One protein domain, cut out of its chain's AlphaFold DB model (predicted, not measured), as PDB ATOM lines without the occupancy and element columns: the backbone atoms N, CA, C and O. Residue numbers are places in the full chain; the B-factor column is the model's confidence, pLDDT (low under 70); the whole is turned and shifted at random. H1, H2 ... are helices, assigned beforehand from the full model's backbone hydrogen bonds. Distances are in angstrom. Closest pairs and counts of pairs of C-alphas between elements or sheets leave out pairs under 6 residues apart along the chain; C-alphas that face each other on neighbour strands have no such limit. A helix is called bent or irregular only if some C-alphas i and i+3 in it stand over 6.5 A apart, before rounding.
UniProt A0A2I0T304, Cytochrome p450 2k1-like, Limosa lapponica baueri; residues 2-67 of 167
ATOM      1  N   TYR A   2      79.740 107.746 113.650       38.28
ATOM      2  CA  TYR A   2      79.254 107.960 115.015       38.28
ATOM      3  C   TYR A   2      80.437 107.713 115.953       38.28
ATOM      4  O   TYR A   2      81.110 106.700 115.809       38.28
ATOM      5  N   ASN A   3      80.707 108.662 116.853       44.34
ATOM      6  CA  ASN A   3      81.794 108.655 117.843       44.34
ATOM      7  C   ASN A   3      83.229 108.797 117.322       44.34
ATOM      8  O   ASN A   3      84.048 107.911 117.535       44.34
ATOM      9  N   ILE A   4      83.581 109.957 116.760       50.31
ATOM     10  CA  ILE A   4      84.990 110.380 116.852       50.31
ATOM     11  C   ILE A   4      85.216 111.203 118.126       50.31
ATOM     12  O   ILE A   4      86.111 110.847 118.869       50.31
ATOM     13  N   PHE A   5      84.342 112.145 118.512       46.72
ATOM     14  CA  PHE A   5      84.341 112.722 119.872       46.72
ATOM     15  C   PHE A   5      82.960 113.326 120.208       46.72
ATOM     16  O   PHE A   5      82.664 114.425 119.734       46.72
ATOM     17  N   PRO A   6      82.100 112.673 121.019       59.78
ATOM     18  CA  PRO A   6      80.745 113.170 121.304       59.78
ATOM     19  C   PRO A   6      80.722 114.564 121.962       59.78
ATOM     20  O   PRO A   6      79.794 115.337 121.739       59.78
ATOM     21  N   TYR A   7      81.782 114.937 122.684       57.22
ATOM     22  CA  TYR A   7      81.901 116.233 123.365       57.22
ATOM     23  C   TYR A   7      82.415 117.383 122.476       57.22
ATOM     24  O   TYR A   7      82.268 118.546 122.843       57.22
ATOM     25  N   LEU A   8      82.957 117.094 121.284       57.41
ATOM     26  CA  LEU A   8      83.358 118.116 120.300       57.41
ATOM     27  C   LEU A   8      82.256 118.438 119.278       57.41
ATOM     28  O   LEU A   8      82.488 119.203 118.339       57.41
ATOM     29  N   GLY A   9      81.040 117.917 119.469       58.41
ATOM     30  CA  GLY A   9      79.904 118.190 118.584       58.41
ATOM     31  C   GLY A   9      79.655 119.688 118.368       58.41
ATOM     32  O   GLY A   9      79.361 120.099 117.252       58.41
ATOM     33  N   PHE A  10      79.869 120.523 119.391       59.53
ATOM     34  CA  PHE A  10      79.766 121.987 119.300       59.53
ATOM     35  C   PHE A  10      80.820 122.620 118.364       59.53
ATOM     36  O   PHE A  10      80.479 123.516 117.592       59.53
ATOM     37  N   LEU A  11      82.065 122.127 118.378       57.00
ATOM     38  CA  LEU A  11      83.156 122.614 117.519       57.00
ATOM     39  C   LEU A  11      82.902 122.279 116.044       57.00
ATOM     40  O   LEU A  11      83.111 123.118 115.171       57.00
ATOM     41  N   LEU A  12      82.370 121.085 115.772       52.81
ATOM     42  CA  LEU A  12      81.941 120.689 114.427       52.81
ATOM     43  C   LEU A  12      80.690 121.466 113.970       52.81
ATOM     44  O   LEU A  12      80.592 121.829 112.801       52.81
ATOM     45  N   ARG A  13      79.770 121.795 114.893       51.75
ATOM     46  CA  ARG A  13      78.555 122.593 114.629       51.75
ATOM     47  C   ARG A  13      78.850 124.063 114.308       51.75
ATOM     48  O   ARG A  13      78.054 124.707 113.632       51.75
ATOM     49  N   ALA A  14      79.985 124.594 114.764       57.19
ATOM     50  CA  ALA A  14      80.421 125.958 114.467       57.19
ATOM     51  C   ALA A  14      80.966 126.119 113.034       57.19
ATOM     52  O   ALA A  14      81.007 127.234 112.508       57.19
ATOM     53  N   ASN A  15      81.354 125.025 112.370       66.12
ATOM     54  CA  ASN A  15      81.920 125.074 111.027       66.12
ATOM     55  C   ASN A  15      80.824 124.962 109.954       66.12
ATOM     56  O   ASN A  15      80.583 123.901 109.378       66.12
ATOM     57  N   LYS A  16      80.156 126.090 109.678       77.62
ATOM     58  CA  LYS A  16      79.089 126.195 108.663       77.62
ATOM     59  C   LYS A  16      79.528 125.711 107.274       77.62
ATOM     60  O   LYS A  16      78.717 125.140 106.554       77.62
ATOM     61  N   ALA A  17      80.795 125.912 106.908       79.12
ATOM     62  CA  ALA A  17      81.331 125.464 105.624       79.12
ATOM     63  C   ALA A  17      81.415 123.932 105.542       79.12
ATOM     64  O   ALA A  17      81.021 123.347 104.540       79.12
ATOM     65  N   LEU A  18      81.863 123.269 106.613       74.81
ATOM     66  CA  LEU A  18      81.930 121.807 106.669       74.81
ATOM     67  C   LEU A  18      80.541 121.159 106.593       74.81
ATOM     68  O   LEU A  18      80.374 120.150 105.912       74.81
ATOM     69  N   LEU A  19      79.546 121.750 107.261       76.25
ATOM     70  CA  LEU A  19      78.161 121.280 107.186       76.25
ATOM     71  C   LEU A  19      77.591 121.432 105.771       76.25
ATOM     72  O   LEU A  19      77.067 120.461 105.237       76.25
ATOM     73  N   LYS A  20      77.791 122.595 105.134       85.94
ATOM     74  CA  LYS A  20      77.362 122.842 103.749       85.94
ATOM     75  C   LYS A  20      77.995 121.861 102.761       85.94
ATOM     76  O   LYS A  20      77.289 121.260 101.964       85.94
ATOM     77  N   ASN A  21      79.306 121.634 102.859       81.94
ATOM     78  CA  ASN A  21      80.006 120.678 101.993       81.94
ATOM     79  C   ASN A  21      79.478 119.248 102.170       81.94
ATOM     80  O   ASN A  21      79.422 118.480 101.213       81.94
ATOM     81  N   ARG A  22      79.102 118.875 103.400       81.12
ATOM     82  CA  ARG A  22      78.516 117.562 103.681       81.12
ATOM     83  C   ARG A  22      77.120 117.427 103.079       81.12
ATOM     84  O   ARG A  22      76.820 116.367 102.542       81.12
ATOM     85  N   GLU A  23      76.292 118.463 103.176       86.88
ATOM     86  CA  GLU A  23      74.967 118.499 102.544       86.88
ATOM     87  C   GLU A  23      75.086 118.390 101.019       86.88
ATOM     88  O   GLU A  23      74.525 117.469 100.438       86.88
ATOM     89  N   GLU A  24      75.923 119.216 100.388       88.75
ATOM     90  CA  GLU A  24      76.147 119.179  98.933       88.75
ATOM     91  C   GLU A  24      76.664 117.812  98.453       88.75
ATOM     92  O   GLU A  24      76.204 117.282  97.441       88.75
ATOM     93  N   PHE A  25      77.599 117.201  99.192       86.31
ATOM     94  CA  PHE A  25      78.090 115.860  98.874       86.31
ATOM     95  C   PHE A  25      76.992 114.797  99.019       86.31
ATOM     96  O   PHE A  25      76.876 113.896  98.186       86.31
ATOM     97  N   ASN A  26      76.179 114.896 100.070       86.56
ATOM     98  CA  ASN A  26      75.070 113.982 100.309       86.56
ATOM     99  C   ASN A  26      74.022 114.058  99.191       86.56
ATOM    100  O   ASN A  26      73.600 113.007  98.704       86.56
ATOM    101  N   ASP A  27      73.662 115.269  98.765       90.19
ATOM    102  CA  ASP A  27      72.726 115.512  97.664       90.19
ATOM    103  C   ASP A  27      73.262 114.933  96.349       90.19
ATOM    104  O   ASP A  27      72.535 114.261  95.614       90.19
ATOM    105  N   TYR A  28      74.560 115.109  96.081       89.06
ATOM    106  CA  TYR A  28      75.223 114.532  94.911       89.06
ATOM    107  C   TYR A  28      75.172 112.995  94.897       89.06
ATOM    108  O   TYR A  28      74.819 112.385  93.881       89.06
ATOM    109  N   VAL A  29      75.495 112.351  96.026       86.06
ATOM    110  CA  VAL A  29      75.431 110.884  96.156       86.06
ATOM    111  C   VAL A  29      73.998 110.390  95.960       86.06
ATOM    112  O   VAL A  29      73.780 109.404  95.255       86.06
ATOM    113  N   GLN A  30      73.016 111.086  96.534       87.25
ATOM    114  CA  GLN A  30      71.608 110.730  96.387       87.25
ATOM    115  C   GLN A  30      71.120 110.882  94.940       87.25
ATOM    116  O   GLN A  30      70.422 110.002  94.438       87.25
ATOM    117  N   ALA A  31      71.505 111.952  94.244       89.62
ATOM    118  CA  ALA A  31      71.174 112.132  92.833       89.62
ATOM    119  C   ALA A  31      71.773 111.006  91.973       89.62
ATOM    120  O   ALA A  31      71.058 110.375  91.192       89.62
ATOM    121  N   THR A  32      73.050 110.679  92.202       87.12
ATOM    122  CA  THR A  32      73.749 109.587  91.508       87.12
ATOM    123  C   THR A  32      73.057 108.244  91.753       87.12
ATOM    124  O   THR A  32      72.875 107.448  90.833       87.12
ATOM    125  N   PHE A  33      72.616 107.985  92.984       86.19
ATOM    126  CA  PHE A  33      71.846 106.791  93.326       86.19
ATOM    127  C   PHE A  33      70.542 106.681  92.526       86.19
ATOM    128  O   PHE A  33      70.257 105.631  91.947       86.19
ATOM    129  N   VAL A  34      69.767 107.766  92.459       88.31
ATOM    130  CA  VAL A  34      68.506 107.807  91.706       88.31
ATOM    131  C   VAL A  34      68.746 107.567  90.214       88.31
ATOM    132  O   VAL A  34      67.941 106.901  89.566       88.31
ATOM    133  N   GLU A  35      69.842 108.079  89.660       89.81
ATOM    134  CA  GLU A  35      70.215 107.823  88.266       89.81
ATOM    135  C   GLU A  35      70.592 106.362  88.017       89.81
ATOM    136  O   GLU A  35      70.086 105.766  87.066       89.81
ATOM    137  N   ASN A  36      71.396 105.751  88.894       88.56
ATOM    138  CA  ASN A  36      71.764 104.337  88.773       88.56
ATOM    139  C   ASN A  36      70.532 103.427  88.861       88.56
ATOM    140  O   ASN A  36      70.384 102.521  88.045       88.56
ATOM    141  N   LEU A  37      69.593 103.727  89.769       88.56
ATOM    142  CA  LEU A  37      68.324 103.003  89.883       88.56
ATOM    143  C   LEU A  37      67.513 102.982  88.580       88.56
ATOM    144  O   LEU A  37      66.882 101.970  88.283       88.56
ATOM    145  N   LYS A  38      67.509 104.074  87.803       92.12
ATOM    146  CA  LYS A  38      66.743 104.159  86.544       92.12
ATOM    147  C   LYS A  38      67.265 103.212  85.468       92.12
ATOM    148  O   LYS A  38      66.496 102.801  84.606       92.12
ATOM    149  N   THR A  39      68.557 102.902  85.495       92.81
ATOM    150  CA  THR A  39      69.225 102.075  84.483       92.81
ATOM    151  C   THR A  39      69.774 100.777  85.075       92.81
ATOM    152  O   THR A  39      70.711 100.217  84.516       92.81
ATOM    153  N   LEU A  40      69.278 100.355  86.242       93.06
ATOM    154  CA  LEU A  40      69.806  99.198  86.953       93.06
ATOM    155  C   LEU A  40      69.474  97.915  86.187       93.06
ATOM    156  O   LEU A  40      68.302  97.563  86.043       93.06
ATOM    157  N   ASP A  41      70.507  97.189  85.770       92.94
ATOM    158  CA  ASP A  41      70.393  95.838  85.235       92.94
ATOM    159  C   ASP A  41      71.113  94.866  86.173       92.94
ATOM    160  O   ASP A  41      72.301  94.996  86.462       92.94
ATOM    161  N   LYS A  42      70.384  93.861  86.662       92.44
ATOM    162  CA  LYS A  42      70.947  92.837  87.545       92.44
ATOM    163  C   LYS A  42      72.053  92.025  86.859       92.44
ATOM    164  O   LYS A  42      72.959  91.548  87.546       92.44
ATOM    165  N   ASN A  43      71.966  91.865  85.539       94.00
ATOM    166  CA  ASN A  43      72.913  91.094  84.741       94.00
ATOM    167  C   ASN A  43      74.120  91.925  84.283       94.00
ATOM    168  O   ASN A  43      75.097  91.343  83.818       94.00
ATOM    169  N   ASP A  44      74.068  93.251  84.441       93.69
ATOM    170  CA  ASP A  44      75.135  94.182  84.071       93.69
ATOM    171  C   ASP A  44      75.331  95.248  85.166       93.69
ATOM    172  O   ASP A  44      74.855  96.382  85.091       93.69
ATOM    173  N   GLN A  45      76.016  94.853  86.241       93.62
ATOM    174  CA  GLN A  45      76.329  95.735  87.367       93.62
ATOM    175  C   GLN A  45      77.599  96.530  87.056       93.62
ATOM    176  O   GLN A  45      78.710  96.002  87.124       93.62
ATOM    177  N   ARG A  46      77.450  97.818  86.737       92.56
ATOM    178  CA  ARG A  46      78.543  98.626  86.161       92.56
ATOM    179  C   ARG A  46      79.460  99.232  87.214       92.56
ATOM    180  O   ARG A  46      80.569  99.664  86.911       92.56
ATOM    181  N   ASN A  47      78.981  99.337  88.449       90.31
ATOM    182  CA  ASN A  47      79.702  99.978  89.536       90.31
ATOM    183  C   ASN A  47      79.249  99.445  90.905       90.31
ATOM    184  O   ASN A  47      78.324  98.641  91.027       90.31
ATOM    185  N   PHE A  48      79.916  99.919  91.958       91.12
ATOM    186  CA  PHE A  48      79.625  99.527  93.338       91.12
ATOM    187  C   PHE A  48      78.185  99.850  93.781       91.12
ATOM    188  O   PHE A  48      77.613  99.101  94.571       91.12
ATOM    189  N   ILE A  49      77.587 100.935  93.274       91.69
ATOM    190  CA  ILE A  49      76.211 101.330  93.608       91.69
ATOM    191  C   ILE A  49      75.225 100.319  93.016       91.69
ATOM    192  O   ILE A  49      74.346  99.857  93.740       91.69
ATOM    193  N   ASP A  50      75.408  99.918  91.752       93.19
ATOM    194  CA  ASP A  50      74.593  98.881  91.103       93.19
ATOM    195  C   ASP A  50      74.663  97.555  91.884       93.19
ATOM    196  O   ASP A  50      73.632  96.949  92.185       93.19
ATOM    197  N   ALA A  51      75.865  97.138  92.297       93.44
ATOM    198  CA  ALA A  51      76.050  95.919  93.085       93.44
ATOM    199  C   ALA A  51      75.349  95.982  94.452       93.44
ATOM    200  O   ALA A  51      74.673  95.032  94.861       93.44
ATOM    201  N   PHE A  52      75.455  97.115  95.154       92.88
ATOM    202  CA  PHE A  52      74.751  97.321  96.421       92.88
ATOM    203  C   PHE A  52      73.231  97.291  96.230       92.88
ATOM    204  O   PHE A  52      72.520  96.682  97.026       92.88
ATOM    205  N   LEU A  53      72.733  97.929  95.170       91.00
ATOM    206  CA  LEU A  53      71.314  97.995  94.835       91.00
ATOM    207  C   LEU A  53      70.720  96.621  94.526       91.00
ATOM    208  O   LEU A  53      69.645  96.289  95.026       91.00
ATOM    209  N   VAL A  54      71.419  95.800  93.741       92.81
ATOM    210  CA  VAL A  54      71.004  94.415  93.483       92.81
ATOM    211  C   VAL A  54      70.931  93.637  94.793       92.81
ATOM    212  O   VAL A  54      69.922  92.985  95.066       92.81
ATOM    213  N   LYS A  55      71.952  93.762  95.647       92.00
ATOM    214  CA  LYS A  55      71.997  93.066  96.936       92.00
ATOM    215  C   LYS A  55      70.887  93.517  97.890       92.00
ATOM    216  O   LYS A  55      70.236  92.684  98.515       92.00
ATOM    217  N   GLN A  56      70.598  94.816  97.926       90.69
ATOM    218  CA  GLN A  56      69.449  95.383  98.634       90.69
ATOM    219  C   GLN A  56      68.125  94.775  98.153       90.69
ATOM    220  O   GLN A  56      67.244  94.502  98.967       90.69
ATOM    221  N   GLN A  57      67.961  94.547  96.844       88.56
ATOM    222  CA  GLN A  57      66.747  93.930  96.305       88.56
ATOM    223  C   GLN A  57      66.610  92.448  96.671       88.56
ATOM    224  O   GLN A  57      65.490  91.990  96.892       88.56
ATOM    225  N   GLU A  58      67.722  91.716  96.750       89.00
ATOM    226  CA  GLU A  58      67.752  90.308  97.167       89.00
ATOM    227  C   GLU A  58      67.413  90.125  98.651       89.00
ATOM    228  O   GLU A  58      66.805  89.126  99.026       89.00
ATOM    229  N   GLU A  59      67.760  91.101  99.491       86.62
ATOM    230  CA  GLU A  59      67.576  91.047 100.946       86.62
ATOM    231  C   GLU A  59      66.300  91.751 101.440       86.62
ATOM    232  O   GLU A  59      66.125  91.947 102.636       86.62
ATOM    233  N   LYS A  60      65.356  92.096 100.552       75.12
ATOM    234  CA  LYS A  60      64.123  92.844 100.892       75.12
ATOM    235  C   LYS A  60      63.278  92.260 102.038       75.12
ATOM    236  O   LYS A  60      62.450  92.978 102.589       75.12
ATOM    237  N   SER A  61      63.434  90.981 102.376       67.75
ATOM    238  CA  SER A  61      62.681  90.299 103.437       67.75
ATOM    239  C   SER A  61      63.359  90.308 104.814       67.75
ATOM    240  O   SER A  61      62.745  89.848 105.777       67.75
ATOM    241  N   THR A  62      64.591  90.812 104.954       73.12
ATOM    242  CA  THR A  62      65.305  90.822 106.241       73.12
ATOM    243  C   THR A  62      65.084  92.129 107.004       73.12
ATOM    244  O   THR A  62      65.583  93.193 106.651       73.12
ATOM    245  N   THR A  63      64.372  92.043 108.131       66.38
ATOM    246  CA  THR A  63      64.038  93.192 108.996       66.38
ATOM    247  C   THR A  63      65.264  93.877 109.620       66.38
ATOM    248  O   THR A  63      65.175  95.035 110.011       66.38
ATOM    249  N   ASN A  64      66.409  93.182 109.678       71.81
ATOM    250  CA  ASN A  64      67.696  93.665 110.204       71.81
ATOM    251  C   ASN A  64      68.815  93.655 109.136       71.81
ATOM    252  O   ASN A  64      69.982  93.431 109.459       71.81
ATOM    253  N   GLY A  65      68.472  93.817 107.854       80.62
ATOM    254  CA  GLY A  65      69.454  93.840 106.765       80.62
ATOM    255  C   GLY A  65      70.363  95.078 106.799       80.62
ATOM    256  O   GLY A  65      69.947  96.163 107.197       80.62
ATOM    257  N   TYR A  66      71.610  94.939 106.338       88.12
ATOM    258  CA  TYR A  66      72.571  96.055 106.264       88.12
ATOM    259  C   TYR A  66      72.414  96.910 104.998       88.12
ATOM    260  O   TYR A  66      72.974  98.005 104.911       88.12
ATOM    261  N   PHE A  67      71.665  96.427 104.008       89.25
ATOM    262  CA  PHE A  67      71.562  97.041 102.690       89.25
ATOM    263  C   PHE A  67      70.408  98.048 102.613       89.25
ATOM    264  O   PHE A  67      69.446  97.864 101.877       89.25
TER     265      PHE A  67
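Overview. This is residues 2 to 67 of the 167 residues of the protein "Cytochrome p450 2k1-like" of Limosa lapponica baueri (UniProt A0A2I0T304). One long helix, H2, makes a bar, and a shorter helix turns off near each of its ends, H1 at the first end and H3 at the last, so that the outline is a bracket with an open middle. H3 and the loops beside it form a small head with the last part of H2, while residues 2 to 28, with H1 and the first part of H2, stick out free from that head as a long arm. The printed part has 66 residues with three named helices, in the order H1, H2, H3, and no named strand; the class is all helix. It is only just extended, close to loose, with a radius of gyration of the C-alphas of 16.7 A, and its C-alphas span 46 by 26 by 15 A.

Arrangement. H1, residues 6 to 13, and H2, residues 16 to 38, are close but not clearly touching, with 2 pairs of C-alphas within 8 A. Their closest C-alphas, those of Arg 13 and Leu 19, are 7.6 A apart. Their lines are about perpendicular, at 88 degrees. H2 and H3, residues 48 to 58, touch, with H2 using residues 33 to 37 alone. The closest C-alphas of the two are those of Asn 36 and Asp 50, 6.6 A apart. H2 and H3 run the same way at a steep tilt of 62 degrees. H1 and H3 are apart. In H2 and H3 every O i to N i+4 pair is within hydrogen-bond range; in H1 2 of 4 are, beside 3 of 5 O i to N i+3 pairs.

Along the chain. H1 begins at Pro 6, with its C-alpha at (80.745, 113.170, 121.304), and ends at Arg 13, 11.8 A from first to last C-alpha. It is irregular: C-alphas 7 and 10 are 7.4 A apart. H2 begins at Lys 16, with its C-alpha at (79.089, 126.195, 108.663), and has 23 residues over 33.6 A. H3 begins at Phe 48 and ends at Glu 58, with that C-alpha at (67.752, 90.308, 97.167), 15.5 A from first to last C-alpha.

Size, cuts and confidence. The two C-alphas farthest apart are those of Tyr 7 and Asn 43, at 47.0 A. The outline is only just elongated. Without the stretch that stands free, the body has 39 residues and spans 26 by 23 by 15 A. The printed part has no cut; the link from H1 to H2 is tight, and that from H2 to H3, with 9 residues, is short. The mean pLDDT of the printed part is 79.8, and it is under 70 in residues 2 to 15, 61 and 63.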